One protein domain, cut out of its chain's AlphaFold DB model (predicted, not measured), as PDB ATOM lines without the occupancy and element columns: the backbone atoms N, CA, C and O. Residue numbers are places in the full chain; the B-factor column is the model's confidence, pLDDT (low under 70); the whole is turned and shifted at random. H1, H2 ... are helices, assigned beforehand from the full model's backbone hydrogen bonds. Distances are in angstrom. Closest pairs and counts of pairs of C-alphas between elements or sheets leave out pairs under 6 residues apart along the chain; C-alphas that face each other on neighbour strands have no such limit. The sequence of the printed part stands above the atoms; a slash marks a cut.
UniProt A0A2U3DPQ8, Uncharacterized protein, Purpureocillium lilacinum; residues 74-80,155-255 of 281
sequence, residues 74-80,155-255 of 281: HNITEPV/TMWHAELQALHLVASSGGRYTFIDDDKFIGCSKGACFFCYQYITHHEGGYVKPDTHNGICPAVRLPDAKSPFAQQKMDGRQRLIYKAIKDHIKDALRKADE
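AT A GLANCE: This is residues 74 to 80 and 155 to 255 of the 281 residues of an uncharacterized protein of Purpureocillium lilacinum (UniProt A0A2U3DPQ8). One long helix, H3, crosses the short H2, which sits between it and the short H1, in a body largely of loops. Residues 243 to 255, with H3's last ten residues, stick out as an arm. The printed part has 108 residues, with three named helices in the order H1, H2, H3 and no named strand; it is all helix by class, though helices hold 47 residues, under half. It is compact, radius of gyration of the C-alphas 15.0 A, spanning 51 by 35 by 25 A.

IN THESE COORDINATES: H1 is residues 159 to 169, 15.2 A, from C-alpha 159 at (9.834, -35.686, 33.731). H2 is residues 191 to 198, 10.6 A. H3 is residues 225 to 252, 40.6 A, ending at C-alpha 252 (28.230, -13.925, 48.151).

HOW THE PARTS SIT: H1 and H2 only just touch, with 3 pairs of C-alphas within 8 A, closest Leu 161 and Cys 193, 6.6 A; their tilt is shallow, 28 degrees, the same way. H2 touches H3 at residues 234 to 241 alone, closest C-alphas Gln 195 and Ile 238, 5.9 A, at a steep tilt of 60 degrees, opposite ways. H1 and H3 are apart. In H1, H2 and H3 every O i to N i+4 pair is within hydrogen-bond range.

THE WHOLE: The C-alphas farthest apart, Arg 173 and Asp 254, are 50.6 A apart. Residues 81 to 154 are not printed; C-alphas 80 and 155 are 6.4 A apart. Both links are long. Fifty residues have pLDDT under 70, among them 220 to 255.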
ATOM      1  N   HIS A  74      12.097 -44.887  24.946       51.41
ATOM      2  CA  HIS A  74      12.794 -46.152  25.222       51.41
ATOM      3  C   HIS A  74      14.271 -46.189  24.769       51.41
ATOM      4  O   HIS A  74      14.961 -47.160  25.051       51.41
ATOM      5  N   ASN A  75      14.768 -45.135  24.108       49.03
ATOM      6  CA  ASN A  75      16.053 -45.131  23.401       49.03
ATOM      7  C   ASN A  75      17.110 -44.182  23.987       49.03
ATOM      8  O   ASN A  75      18.127 -43.932  23.345       49.03
ATOM      9  N   ILE A  76      16.905 -43.617  25.177       54.59
ATOM     10  CA  ILE A  76      17.893 -42.699  25.760       54.59
ATOM     11  C   ILE A  76      18.816 -43.504  26.672       54.59
ATOM     12  O   ILE A  76      18.617 -43.576  27.878       54.59
ATOM     13  N   THR A  77      19.792 -44.179  26.071       54.34
ATOM     14  CA  THR A  77      20.767 -44.999  26.807       54.34
ATOM     15  C   THR A  77      22.202 -44.737  26.408       54.34
ATOM     16  O   THR A  77      23.078 -45.384  26.968       54.34
ATOM     17  N   GLU A  78      22.483 -43.805  25.490       64.31
ATOM     18  CA  GLU A  78      23.873 -43.431  25.234       64.31
ATOM     19  C   GLU A  78      24.456 -42.832  26.517       64.31
ATOM     20  O   GLU A  78      23.999 -41.774  26.980       64.31
ATOM     21  N   PRO A  79      25.407 -43.535  27.147       67.94
ATOM     22  CA  PRO A  79      25.940 -43.100  28.412       67.94
ATOM     23  C   PRO A  79      26.842 -41.895  28.172       67.94
ATOM     24  O   PRO A  79      27.647 -41.870  27.241       67.94
ATOM     25  N   VAL A  80      26.744 -40.896  29.045       70.06
ATOM     26  CA  VAL A  80      27.738 -39.827  29.071       70.06
ATOM     27  C   VAL A  80      28.957 -40.364  29.796       70.06
ATOM     28  O   VAL A  80      28.874 -40.786  30.953       70.06
ATOM     29  N   THR A 155      22.199 -41.540  30.479       70.69
ATOM     30  CA  THR A 155      21.478 -40.289  30.266       70.69
ATOM     31  C   THR A 155      19.985 -40.497  30.429       70.69
ATOM     32  O   THR A 155      19.453 -41.537  30.061       70.69
ATOM     33  N   MET A 156      19.296 -39.509  30.990       73.06
ATOM     34  CA  MET A 156      17.844 -39.562  31.141       73.06
ATOM     35  C   MET A 156      17.220 -38.208  30.836       73.06
ATOM     36  O   MET A 156      17.803 -37.154  31.105       73.06
ATOM     37  N   TRP A 157      16.000 -38.231  30.305       77.94
ATOM     38  CA  TRP A 157      15.153 -37.047  30.312       77.94
ATOM     39  C   TRP A 157      14.419 -36.987  31.640       77.94
ATOM     40  O   TRP A 157      13.750 -37.939  32.043       77.94
ATOM     41  N   HIS A 158      14.505 -35.850  32.309       82.19
ATOM     42  CA  HIS A 158      13.657 -35.575  33.460       82.19
ATOM     43  C   HIS A 158      12.188 -35.440  33.045       82.19
ATOM     44  O   HIS A 158      11.888 -35.100  31.897       82.19
ATOM     45  N   ALA A 159      11.274 -35.695  33.984       82.00
ATOM     46  CA  ALA A 159       9.834 -35.686  33.731       82.00
ATOM     47  C   ALA A 159       9.354 -34.338  33.164       82.00
ATOM     48  O   ALA A 159       8.542 -34.310  32.242       82.00
ATOM     49  N   GLU A 160       9.921 -33.229  33.642       86.94
ATOM     50  CA  GLU A 160       9.619 -31.879  33.168       86.94
ATOM     51  C   GLU A 160       9.932 -31.718  31.673       86.94
ATOM     52  O   GLU A 160       9.131 -31.170  30.916       86.94
ATOM     53  N   LEU A 161      11.084 -32.235  31.227       85.06
ATOM     54  CA  LEU A 161      11.494 -32.179  29.821       85.06
ATOM     55  C   LEU A 161      10.637 -33.097  28.951       85.06
ATOM     56  O   LEU A 161      10.320 -32.733  27.821       85.06
ATOM     57  N   GLN A 162      10.241 -34.262  29.473       84.19
ATOM     58  CA  GLN A 162       9.337 -35.177  28.776       84.19
ATOM     59  C   GLN A 162       7.961 -34.536  28.559       84.19
ATOM     60  O   GLN A 162       7.465 -34.529  27.432       84.19
ATOM     61  N   ALA A 163       7.381 -33.940  29.604       84.88
ATOM     62  CA  ALA A 163       6.096 -33.249  29.530       84.88
ATOM     63  C   ALA A 163       6.149 -32.058  28.562       84.88
ATOM     64  O   ALA A 163       5.290 -31.931  27.688       84.88
ATOM     65  N   LEU A 164       7.197 -31.231  28.649       87.69
ATOM     66  CA  LEU A 164       7.388 -30.112  27.727       87.69
ATOM     67  C   LEU A 164       7.512 -30.601  26.283       87.69
ATOM     68  O   LEU A 164       6.825 -30.087  25.400       87.69
ATOM     69  N   HIS A 165       8.367 -31.596  26.031       84.44
ATOM     70  CA  HIS A 165       8.583 -32.129  24.687       84.44
ATOM     71  C   HIS A 165       7.299 -32.705  24.090       84.44
ATOM     72  O   HIS A 165       7.028 -32.474  22.909       84.44
ATOM     73  N   LEU A 166       6.509 -33.420  24.898       83.56
ATOM     74  CA  LEU A 166       5.220 -33.966  24.493       83.56
ATOM     75  C   LEU A 166       4.286 -32.854  24.016       83.56
ATOM     76  O   LEU A 166       3.782 -32.927  22.899       83.56
ATOM     77  N   VAL A 167       4.081 -31.820  24.837       85.00
ATOM     78  CA  VAL A 167       3.162 -30.728  24.499       85.00
ATOM     79  C   VAL A 167       3.670 -29.960  23.279       85.00
ATOM     80  O   VAL A 167       2.929 -29.801  22.308       85.00
ATOM     81  N   ALA A 168       4.952 -29.586  23.266       83.25
ATOM     82  CA  ALA A 168       5.567 -28.833  22.174       83.25
ATOM     83  C   ALA A 168       5.546 -29.582  20.830       83.25
ATOM     84  O   ALA A 168       5.350 -28.969  19.784       83.25
ATOM     85  N   SER A 169       5.727 -30.906  20.844       80.81
ATOM     86  CA  SER A 169       5.791 -31.725  19.623       80.81
ATOM     87  C   SER A 169       4.428 -32.246  19.167       80.81
ATOM     88  O   SER A 169       4.341 -32.916  18.141       80.81
ATOM     89  N   SER A 170       3.362 -31.968  19.918       82.06
ATOM     90  CA  SER A 170       2.030 -32.521  19.657       82.06
ATOM     91  C   SER A 170       1.245 -31.812  18.550       82.06
ATOM     92  O   SER A 170       0.137 -32.242  18.232       82.06
ATOM     93  N   GLY A 171       1.779 -30.724  17.981       78.38
ATOM     94  CA  GLY A 171       1.091 -29.943  16.949       78.38
ATOM     95  C   GLY A 171      -0.209 -29.297  17.437       78.38
ATOM     96  O   GLY A 171      -1.136 -29.135  16.653       78.38
ATOM     97  N   GLY A 172      -0.304 -28.978  18.733       80.00
ATOM     98  CA  GLY A 172      -1.494 -28.368  19.338       80.00
ATOM     99  C   GLY A 172      -2.538 -29.361  19.855       80.00
ATOM    100  O   GLY A 172      -3.610 -28.940  20.273       80.00
ATOM    101  N   ARG A 173      -2.242 -30.670  19.874       81.38
ATOM    102  CA  ARG A 173      -3.136 -31.682  20.471       81.38
ATOM    103  C   ARG A 173      -3.364 -31.458  21.967       81.38
ATOM    104  O   ARG A 173      -4.428 -31.795  22.473       81.38
ATOM    105  N   TYR A 174      -2.361 -30.930  22.663       83.12
ATOM    106  CA  TYR A 174      -2.467 -30.542  24.063       83.12
ATOM    107  C   TYR A 174      -2.465 -29.021  24.167       83.12
ATOM    108  O   TYR A 174      -1.578 -28.361  23.621       83.12
ATOM    109  N   THR A 175      -3.439 -28.479  24.889       80.81
ATOM    110  CA  THR A 175      -3.539 -27.055  25.206       80.81
ATOM    111  C   THR A 175      -3.391 -26.851  26.705       80.81
ATOM    112  O   THR A 175      -3.777 -27.697  27.511       80.81
ATOM    113  N   PHE A 176      -2.800 -25.721  27.079       83.31
ATOM    114  CA  PHE A 176      -2.740 -25.309  28.472       83.31
ATOM    115  C   PHE A 176      -4.058 -24.657  28.878       83.31
ATOM    116  O   PHE A 176      -4.676 -23.937  28.092       83.31
ATOM    117  N   ILE A 177      -4.481 -24.917  30.112       77.62
ATOM    118  CA  ILE A 177      -5.673 -24.297  30.689       77.62
ATOM    119  C   ILE A 177      -5.376 -22.810  30.891       77.62
ATOM    120  O   ILE A 177      -4.349 -22.465  31.466       77.62
ATOM    121  N   ASP A 178      -6.261 -21.938  30.402       75.81
ATOM    122  CA  ASP A 178      -6.155 -20.476  30.522       75.81
ATOM    123  C   ASP A 178      -4.803 -19.883  30.061       75.81
ATOM    124  O   ASP A 178      -4.359 -18.863  30.588       75.81
ATOM    125  N   ASP A 179      -4.147 -20.531  29.087       77.62
ATOM    126  CA  ASP A 179      -2.790 -20.199  28.605       77.62
ATOM    127  C   ASP A 179      -1.704 -20.242  29.710       77.62
ATOM    128  O   ASP A 179      -0.595 -19.734  29.544       77.62
ATOM    129  N   ASP A 180      -1.989 -20.897  30.842       81.94
ATOM    130  CA  ASP A 180      -1.026 -21.135  31.917       81.94
ATOM    131  C   ASP A 180      -0.093 -22.286  31.532       81.94
ATOM    132  O   ASP A 180      -0.342 -23.459  31.818       81.94
ATOM    133  N   LYS A 181       1.005 -21.944  30.850       87.62
ATOM    134  CA  LYS A 181       2.044 -22.875  30.378       87.62
ATOM    135  C   LYS A 181       2.924 -23.426  31.506       87.62
ATOM    136  O   LYS A 181       4.150 -23.494  31.373       87.62
ATOM    137  N   PHE A 182       2.321 -23.771  32.638       85.88
ATOM    138  CA  PHE A 182       2.990 -24.352  33.789       85.88
ATOM    139  C   PHE A 182       3.216 -25.853  33.605       85.88
ATOM    140  O   PHE A 182       2.327 -26.602  33.204       85.88
ATOM    141  N   ILE A 183       4.430 -26.298  33.926       84.06
ATOM    142  CA  ILE A 183       4.821 -27.707  33.927       84.06
ATOM    143  C   ILE A 183       5.357 -28.025  35.320       84.06
ATOM    144  O   ILE A 183       6.402 -27.511  35.717       84.06
ATOM    145  N   GLY A 184       4.632 -28.865  36.055       75.50
ATOM    146  CA  GLY A 184       5.036 -29.349  37.374       75.50
ATOM    147  C   GLY A 184       5.640 -30.754  37.325       75.50
ATOM    148  O   GLY A 184       5.312 -31.555  36.450       75.50
ATOM    149  N   CYS A 185       6.491 -31.079  38.299       71.88
ATOM    150  CA  CYS A 185       6.889 -32.454  38.618       71.88
ATOM    151  C   CYS A 185       6.789 -32.687  40.129       71.88
ATOM    152  O   CYS A 185       6.405 -31.793  40.861       71.88
ATOM    153  N   SER A 186       7.101 -33.886  40.621       67.88
ATOM    154  CA  SER A 186       6.894 -34.259  42.031       67.88
ATOM    155  C   SER A 186       7.798 -33.527  43.047       67.88
ATOM    156  O   SER A 186       7.616 -33.675  44.263       67.88
ATOM    157  N   LYS A 187       8.781 -32.761  42.557       73.44
ATOM    158  CA  LYS A 187       9.674 -31.867  43.309       73.44
ATOM    159  C   LYS A 187       9.809 -30.547  42.533       73.44
ATOM    160  O   LYS A 187       9.262 -30.405  41.449       73.44
ATOM    161  N   GLY A 188      10.559 -29.575  43.059       76.62
ATOM    162  CA  GLY A 188      11.006 -28.454  42.219       76.62
ATOM    163  C   GLY A 188      11.804 -28.962  41.011       76.62
ATOM    164  O   GLY A 188      12.328 -30.073  41.036       76.62
ATOM    165  N   ALA A 189      11.940 -28.155  39.967       82.62
ATOM    166  CA  ALA A 189      12.776 -28.505  38.834       82.62
ATOM    167  C   ALA A 189      14.252 -28.609  39.250       82.62
ATOM    168  O   ALA A 189      14.745 -27.842  40.090       82.62
ATOM    169  N   CYS A 190      14.985 -29.542  38.638       80.94
ATOM    170  CA  CYS A 190      16.444 -29.519  38.735       80.94
ATOM    171  C   CYS A 190      16.988 -28.272  38.021       80.94
ATOM    172  O   CYS A 190      16.311 -27.692  37.168       80.94
ATOM    173  N   PHE A 191      18.229 -27.879  38.314       79.31
ATOM    174  CA  PHE A 191      18.813 -26.666  37.742       79.31
ATOM    175  C   PHE A 191      18.752 -26.662  36.200       79.31
ATOM    176  O   PHE A 191      18.381 -25.659  35.593       79.31
ATOM    177  N   PHE A 192      19.041 -27.799  35.559       76.31
ATOM    178  CA  PHE A 192      18.973 -27.925  34.099       76.31
ATOM    179  C   PHE A 192      17.551 -27.757  33.552       76.31
ATOM    180  O   PHE A 192      17.356 -27.008  32.597       76.31
ATOM    181  N   CYS A 193      16.558 -28.411  34.162       82.19
ATOM    182  CA  CYS A 193      15.160 -28.307  33.737       82.19
ATOM    183  C   CYS A 193      14.628 -26.888  33.939       82.19
ATOM    184  O   CYS A 193      14.011 -26.330  33.036       82.19
ATOM    185  N   TYR A 194      14.946 -26.278  35.081       85.50
ATOM    186  CA  TYR A 194      14.617 -24.891  35.377       85.50
ATOM    187  C   TYR A 194      15.153 -23.944  34.298       85.50
ATOM    188  O   TYR A 194      14.387 -23.156  33.737       85.50
ATOM    189  N   GLN A 195      16.446 -24.040  33.963       80.31
ATOM    190  CA  GLN A 195      17.044 -23.161  32.957       80.31
ATOM    191  C   GLN A 195      16.469 -23.417  31.566       80.31
ATOM    192  O   GLN A 195      16.188 -22.462  30.844       80.31
ATOM    193  N   TYR A 196      16.268 -24.685  31.199       82.12
ATOM    194  CA  TYR A 196      15.715 -25.048  29.899       82.12
ATOM    195  C   TYR A 196      14.298 -24.506  29.711       82.12
ATOM    196  O   TYR A 196      14.028 -23.880  28.693       82.12
ATOM    197  N   ILE A 197      13.413 -24.702  30.694       85.62
ATOM    198  CA  ILE A 197      12.014 -24.254  30.635       85.62
ATOM    199  C   ILE A 197      11.941 -22.726  30.622       85.62
ATOM    200  O   ILE A 197      11.245 -22.159  29.784       85.62
ATOM    201  N   THR A 198      12.719 -22.063  31.487       84.12
ATOM    202  CA  THR A 198      12.751 -20.592  31.590       84.12
ATOM    203  C   THR A 198      13.158 -19.925  30.275       84.12
ATOM    204  O   THR A 198      12.627 -18.875  29.929       84.12
ATOM    205  N   HIS A 199      14.083 -20.531  29.530       78.56
ATOM    206  CA  HIS A 199      14.577 -19.994  28.259       78.56
ATOM    207  C   HIS A 199      13.930 -20.658  27.037       78.56
ATOM    208  O   HIS A 199      14.390 -20.468  25.908       78.56
ATOM    209  N   HIS A 200      12.883 -21.461  27.233       83.00
ATOM    210  CA  HIS A 200      12.210 -22.111  26.124       83.00
ATOM    211  C   HIS A 200      11.344 -21.096  25.367       83.00
ATOM    212  O   HIS A 200      10.487 -20.428  25.937       83.00
ATOM    213  N   GLU A 201      11.498 -21.048  24.047       79.06
ATOM    214  CA  GLU A 201      10.785 -20.135  23.135       79.06
ATOM    215  C   GLU A 201       9.252 -20.205  23.195       79.06
ATOM    216  O   GLU A 201       8.561 -19.279  22.788       79.06
ATOM    217  N   GLY A 202       8.717 -21.306  23.721       82.12
ATOM    218  CA  GLY A 202       7.280 -21.477  23.939       82.12
ATOM    219  C   GLY A 202       6.706 -20.565  25.028       82.12
ATOM    220  O   GLY A 202       5.483 -20.517  25.166       82.12
ATOM    221  N   GLY A 203       7.561 -19.852  25.777       84.12
ATOM    222  CA  GLY A 203       7.150 -18.916  26.824       84.12
ATOM    223  C   GLY A 203       6.507 -19.626  28.010       84.12
ATOM    224  O   GLY A 203       5.439 -19.226  28.460       84.12
ATOM    225  N   TYR A 204       7.108 -20.730  28.457       89.44
ATOM    226  CA  TYR A 204       6.578 -21.527  29.561       89.44
ATOM    227  C   TYR A 204       6.721 -20.797  30.896       89.44
ATOM    228  O   TYR A 204       7.633 -19.988  31.089       89.44
ATOM    229  N   VAL A 205       5.833 -21.112  31.841       88.38
ATOM    230  CA  VAL A 205       5.910 -20.540  33.185       88.38
ATOM    231  C   VAL A 205       7.150 -21.072  33.886       88.38
ATOM    232  O   VAL A 205       7.414 -22.274  33.925       88.38
ATOM    233  N   LYS A 206       7.909 -20.142  34.459       86.94
ATOM    234  CA  LYS A 206       9.110 -20.422  35.236       86.94
ATOM    235  C   LYS A 206       8.787 -21.382  36.397       86.94
ATOM    236  O   LYS A 206       7.977 -21.012  37.251       86.94
ATOM    237  N   PRO A 207       9.406 -22.575  36.460       85.25
ATOM    238  CA  PRO A 207       9.150 -23.523  37.536       85.25
ATOM    239  C   PRO A 207       9.898 -23.123  38.814       85.25
ATOM    240  O   PRO A 207      10.908 -22.413  38.768       85.25
ATOM    241  N   ASP A 208       9.441 -23.639  39.955       80.00
ATOM    242  CA  ASP A 208      10.249 -23.652  41.174       80.00
ATOM    243  C   ASP A 208      11.478 -24.547  40.977       80.00
ATOM    244  O   ASP A 208      11.459 -25.467  40.164       80.00
ATOM    245  N   THR A 209      12.561 -24.297  41.714       78.94
ATOM    246  CA  THR A 209      13.826 -25.034  41.573       78.94
ATOM    247  C   THR A 209      14.338 -25.510  42.924       78.94
ATOM    248  O   THR A 209      14.345 -24.756  43.896       78.94
ATOM    249  N   HIS A 210      14.817 -26.754  42.986       74.88
ATOM    250  CA  HIS A 210      15.574 -27.251  44.144       74.88
ATOM    251  C   HIS A 210      17.093 -27.056  43.978       74.88
ATOM    252  O   HIS A 210      17.867 -27.532  44.804       74.88
ATOM    253  N   ASN A 211      17.532 -26.411  42.888       65.75
ATOM    254  CA  ASN A 211      18.928 -26.089  42.552       65.75
ATOM    255  C   ASN A 211      19.890 -27.287  42.476       65.75
ATOM    256  O   ASN A 211      21.105 -27.117  42.471       65.75
ATOM    257  N   GLY A 212      19.363 -28.509  42.381       65.25
ATOM    258  CA  GLY A 212      20.187 -29.705  42.228       65.25
ATOM    259  C   GLY A 212      20.689 -29.818  40.794       65.25
ATOM    260  O   GLY A 212      19.914 -29.677  39.845       65.25
ATOM    261  N   ILE A 213      21.985 -30.068  40.647       67.12
ATOM    262  CA  ILE A 213      22.644 -30.262  39.358       67.12
ATOM    263  C   ILE A 213      22.676 -31.763  39.078       67.12
ATOM    264  O   ILE A 213      23.273 -32.532  39.826       67.12
ATOM    265  N   CYS A 214      22.018 -32.179  37.998       66.88
ATOM    266  CA  CYS A 214      21.970 -33.574  37.571       66.88
ATOM    267  C   CYS A 214      22.854 -33.738  36.321       66.88
ATOM    268  O   CYS A 214      22.447 -33.304  35.245       66.88
ATOM    269  N   PRO A 215      24.055 -34.333  36.435       60.34
ATOM    270  CA  PRO A 215      25.048 -34.345  35.354       60.34
ATOM    271  C   PRO A 215      24.675 -35.240  34.161       60.34
ATOM    272  O   PRO A 215      25.274 -35.121  33.100       60.34
ATOM    273  N   ALA A 216      23.681 -36.117  34.313       65.50
ATOM    274  CA  ALA A 216      23.241 -37.051  33.276       65.50
ATOM    275  C   ALA A 216      21.905 -36.655  32.614       65.50
ATOM    276  O   ALA A 216      21.242 -37.486  31.992       65.50
ATOM    277  N   VAL A 217      21.477 -35.395  32.755       69.69
ATOM    278  CA  VAL A 217      20.268 -34.904  32.078       69.69
ATOM    279  C   VAL A 217      20.584 -34.621  30.620       69.69
ATOM    280  O   VAL A 217      21.416 -33.769  30.315       69.69
ATOM    281  N   ARG A 218      19.886 -35.310  29.714       70.94
ATOM    282  CA  ARG A 218      19.976 -35.074  28.270       70.94
ATOM    283  C   ARG A 218      18.778 -34.251  27.805       70.94
ATOM    284  O   ARG A 218      17.654 -34.464  28.259       70.94
ATOM    285  N   LEU A 219      19.032 -33.295  26.917       71.12
ATOM    286  CA  LEU A 219      17.976 -32.542  26.245       71.12
ATOM    287  C   LEU A 219      17.359 -33.378  25.118       71.12
ATOM    288  O   LEU A 219      18.016 -34.289  24.616       71.12
ATOM    289  N   PRO A 220      16.125 -33.067  24.686       66.69
ATOM    290  CA  PRO A 220      15.538 -33.746  23.548       66.69
ATOM    291  C   PRO A 220      16.395 -33.649  22.290       66.69
ATOM    292  O   PRO A 220      16.791 -32.547  21.903       66.69
ATOM    293  N   ASP A 221      16.652 -34.796  21.654       67.25
ATOM    294  CA  ASP A 221      17.447 -34.859  20.431       67.25
ATOM    295  C   ASP A 221      16.769 -34.064  19.313       67.25
ATOM    296  O   ASP A 221      15.545 -34.106  19.119       67.25
ATOM    297  N   ALA A 222      17.573 -33.317  18.563       62.53
ATOM    298  CA  ALA A 222      17.073 -32.565  17.434       62.53
ATOM    299  C   ALA A 222      16.751 -33.504  16.269       62.53
ATOM    300  O   ALA A 222      17.593 -34.263  15.803       62.53
ATOM    301  N   LYS A 223      15.531 -33.396  15.737       64.88
ATOM    302  CA  LYS A 223      15.103 -34.168  14.559       64.88
ATOM    303  C   LYS A 223      15.607 -33.582  13.231       64.88
ATOM    304  O   LYS A 223      15.350 -34.158  12.181       64.88
ATOM    305  N   SER A 224      16.273 -32.424  13.256       62.06
ATOM    306  CA  SER A 224      16.813 -31.760  12.068       62.06
ATOM    307  C   SER A 224      18.045 -30.904  12.399       62.06
ATOM    308  O   SER A 224      18.180 -30.457  13.540       62.06
ATOM    309  N   PRO A 225      18.915 -30.599  11.415       59.66
ATOM    310  CA  PRO A 225      20.080 -29.730  11.618       59.66
ATOM    311  C   PRO A 225      19.713 -28.327  12.128       59.66
ATOM    312  O   PRO A 225      20.394 -27.769  12.983       59.66
ATOM    313  N   PHE A 226      18.589 -27.777  11.662       58.56
ATOM    314  CA  PHE A 226      18.064 -26.497  12.145       58.56
ATOM    315  C   PHE A 226      17.611 -26.580  13.610       58.56
ATOM    316  O   PHE A 226      17.902 -25.695  14.418       58.56
ATOM    317  N   ALA A 227      16.944 -27.675  13.988       57.72
ATOM    318  CA  ALA A 227      16.592 -27.931  15.379       57.72
ATOM    319  C   ALA A 227      17.845 -28.138  16.252       57.72
ATOM    320  O   ALA A 227      17.843 -27.706  17.403       57.72
ATOM    321  N   GLN A 228      18.921 -28.716  15.706       61.56
ATOM    322  CA  GLN A 228      20.189 -28.904  16.413       61.56
ATOM    323  C   GLN A 228      20.859 -27.560  16.699       61.56
ATOM    324  O   GLN A 228      21.168 -27.268  17.847       61.56
ATOM    325  N   GLN A 229      20.962 -26.684  15.697       58.44
ATOM    326  CA  GLN A 229      21.503 -25.330  15.867       58.44
ATOM    327  C   GLN A 229      20.746 -24.537  16.949       58.44
ATOM    328  O   GLN A 229      21.338 -23.802  17.744       58.44
ATOM    329  N   LYS A 230      19.425 -24.719  17.015       59.75
ATOM    330  CA  LYS A 230      18.569 -24.117  18.038       59.75
ATOM    331  C   LYS A 230      18.813 -24.710  19.430       59.75
ATOM    332  O   LYS A 230      18.858 -23.961  20.404       59.75
ATOM    333  N   MET A 231      18.993 -26.028  19.532       59.41
ATOM    334  CA  MET A 231      19.358 -26.707  20.783       59.41
ATOM    335  C   MET A 231      20.746 -26.286  21.276       59.41
ATOM    336  O   MET A 231      20.894 -25.997  22.462       59.41
ATOM    337  N   ASP A 232      21.722 -26.125  20.382       58.22
ATOM    338  CA  ASP A 232      23.064 -25.641  20.720       58.22
ATOM    339  C   ASP A 232      23.020 -24.209  21.276       58.22
ATOM    340  O   ASP A 232      23.736 -23.871  22.222       58.22
ATOM    341  N   GLY A 233      22.153 -23.352  20.724       56.53
ATOM    342  CA  GLY A 233      21.886 -22.016  21.263       56.53
ATOM    343  C   GLY A 233      21.303 -22.059  22.681       56.53
ATOM    344  O   GLY A 233      21.764 -21.337  23.565       56.53
ATOM    345  N   ARG A 234      20.342 -22.961  22.931       62.53
ATOM    346  CA  ARG A 234      19.749 -23.177  24.266       62.53
ATOM    347  C   ARG A 234      20.784 -23.686  25.266       62.53
ATOM    348  O   ARG A 234      20.848 -23.194  26.389       62.53
ATOM    349  N   GLN A 235      21.633 -24.623  24.852       61.53
ATOM    350  CA  GLN A 235      22.686 -25.171  25.699       61.53
ATOM    351  C   GLN A 235      23.705 -24.091  26.090       61.53
ATOM    352  O   GLN A 235      24.090 -24.008  27.255       61.53
ATOM    353  N   ARG A 236      24.068 -23.187  25.169       57.34
ATOM    354  CA  ARG A 236      24.920 -22.021  25.473       57.34
ATOM    355  C   ARG A 236      24.298 -21.070  26.497       57.34
ATOM    356  O   ARG A 236      25.017 -20.581  27.365       57.34
ATOM    357  N   LEU A 237      22.988 -20.820  26.432       57.88
ATOM    358  CA  LEU A 237      22.290 -19.989  27.422       57.88
ATOM    359  C   LEU A 237      22.297 -20.635  28.811       57.88
ATOM    360  O   LEU A 237      22.572 -19.954  29.796       57.88
ATOM    361  N   ILE A 238      22.084 -21.953  28.886       58.84
ATOM    362  CA  ILE A 238      22.189 -22.714  30.138       58.84
ATOM    363  C   ILE A 238      23.614 -22.615  30.695       58.84
ATOM    364  O   ILE A 238      23.783 -22.285  31.867       58.84
ATOM    365  N   TYR A 239      24.642 -22.821  29.865       56.22
ATOM    366  CA  TYR A 239      26.041 -22.665  30.279       56.22
ATOM    367  C   TYR A 239      26.355 -21.251  30.782       56.22
ATOM    368  O   TYR A 239      27.024 -21.097  31.803       56.22
ATOM    369  N   LYS A 240      25.841 -20.215  30.110       55.22
ATOM    370  CA  LYS A 240      25.974 -18.826  30.561       55.22
ATOM    371  C   LYS A 240      25.311 -18.618  31.927       55.22
ATOM    372  O   LYS A 240      25.943 -18.076  32.824       55.22
ATOM    373  N   ALA A 241      24.092 -19.120  32.116       55.09
ATOM    374  CA  ALA A 241      23.370 -19.004  33.380       55.09
ATOM    375  C   ALA A 241      24.054 -19.763  34.534       55.09
ATOM    376  O   ALA A 241      24.081 -19.262  35.655       55.09
ATOM    377  N   ILE A 242      24.649 -20.936  34.270       57.75
ATOM    378  CA  ILE A 242      25.498 -21.656  35.241       57.75
ATOM    379  C   ILE A 242      26.680 -20.779  35.649       57.75
ATOM    380  O   ILE A 242      26.954 -20.616  36.837       57.75
ATOM    381  N   LYS A 243      27.367 -20.192  34.666       54.00
ATOM    382  CA  LYS A 243      28.532 -19.340  34.903       54.00
ATOM    383  C   LYS A 243      28.177 -18.114  35.743       54.00
ATOM    384  O   LYS A 243      28.899 -17.798  36.684       54.00
ATOM    385  N   ASP A 244      27.070 -17.453  35.426       53.09
ATOM    386  CA  ASP A 244      26.607 -16.283  36.171       53.09
ATOM    387  C   ASP A 244      26.195 -16.664  37.603       53.09
ATOM    388  O   ASP A 244      26.570 -15.978  38.551       53.09
ATOM    389  N   HIS A 245      25.551 -17.822  37.791       56.28
ATOM    390  CA  HIS A 245      25.198 -18.327  39.121       56.28
ATOM    391  C   HIS A 245      26.428 -18.643  39.985       56.28
ATOM    392  O   HIS A 245      26.446 -18.325  41.170       56.28
ATOM    393  N   ILE A 246      27.470 -19.241  39.400       52.72
ATOM    394  CA  ILE A 246      28.734 -19.511  40.101       52.72
ATOM    395  C   ILE A 246      29.425 -18.200  40.475       52.72
ATOM    396  O   ILE A 246      29.850 -18.048  41.615       52.72
ATOM    397  N   LYS A 247      29.489 -17.226  39.558       50.72
ATOM    398  CA  LYS A 247      30.046 -15.896  39.854       50.72
ATOM    399  C   LYS A 247      29.310 -15.215  41.006       50.72
ATOM    400  O   LYS A 247      29.953 -14.652  41.884       50.72
ATOM    401  N   ASP A 248      27.984 -15.283  41.023       52.94
ATOM    402  CA  ASP A 248      27.182 -14.695  42.095       52.94
ATOM    403  C   ASP A 248      27.331 -15.442  43.425       52.94
ATOM    404  O   ASP A 248      27.373 -14.805  44.475       52.94
ATOM    405  N   ALA A 249      27.447 -16.772  43.403       51.66
ATOM    406  CA  ALA A 249      27.725 -17.562  44.600       51.66
ATOM    407  C   ALA A 249      29.110 -17.241  45.184       51.66
ATOM    408  O   ALA A 249      29.234 -17.089  46.396       51.66
ATOM    409  N   LEU A 250      30.124 -17.076  44.328       48.75
ATOM    410  CA  LEU A 250      31.471 -16.672  44.734       48.75
ATOM    411  C   LEU A 250      31.482 -15.260  45.332       48.75
ATOM    412  O   LEU A 250      32.063 -15.061  46.388       48.75
ATOM    413  N   ARG A 251      30.763 -14.304  44.728       51.28
ATOM    414  CA  ARG A 251      30.608 -12.943  45.280       51.28
ATOM    415  C   ARG A 251      29.930 -12.922  46.651       51.28
ATOM    416  O   ARG A 251      30.257 -12.088  47.480       51.28
ATOM    417  N   LYS A 252      28.966 -13.818  46.879       47.09
ATOM    418  CA  LYS A 252      28.230 -13.925  48.151       47.09
ATOM    419  C   LYS A 252      28.971 -14.727  49.220       47.09
ATOM    420  O   LYS A 252      28.587 -14.665  50.381       47.09
ATOM    421  N   ALA A 253      30.004 -15.487  48.854       45.16
ATOM    422  CA  ALA A 253      30.803 -16.262  49.802       45.16
ATOM    423  C   ALA A 253      31.674 -15.381  50.723       45.16
ATOM    424  O   ALA A 253      32.107 -15.867  51.768       45.16
ATOM    425  N   ASP A 254      31.869 -14.105  50.370       39.91
ATOM    426  CA  ASP A 254      32.503 -13.083  51.218       39.91
ATOM    427  C   ASP A 254      31.595 -12.581  52.354       39.91
ATOM    428  O   ASP A 254      32.071 -11.979  53.318       39.91
ATOM    429  N   GLU A 255      30.287 -12.848  52.300       37.81
ATOM    430  CA  GLU A 255      29.392 -12.529  53.409       37.81
ATOM    431  C   GLU A 255      29.463 -13.626  54.490       37.81
ATOM    432  O   GLU A 255      29.418 -14.823  54.180       37.81
TER     433      GLU A 255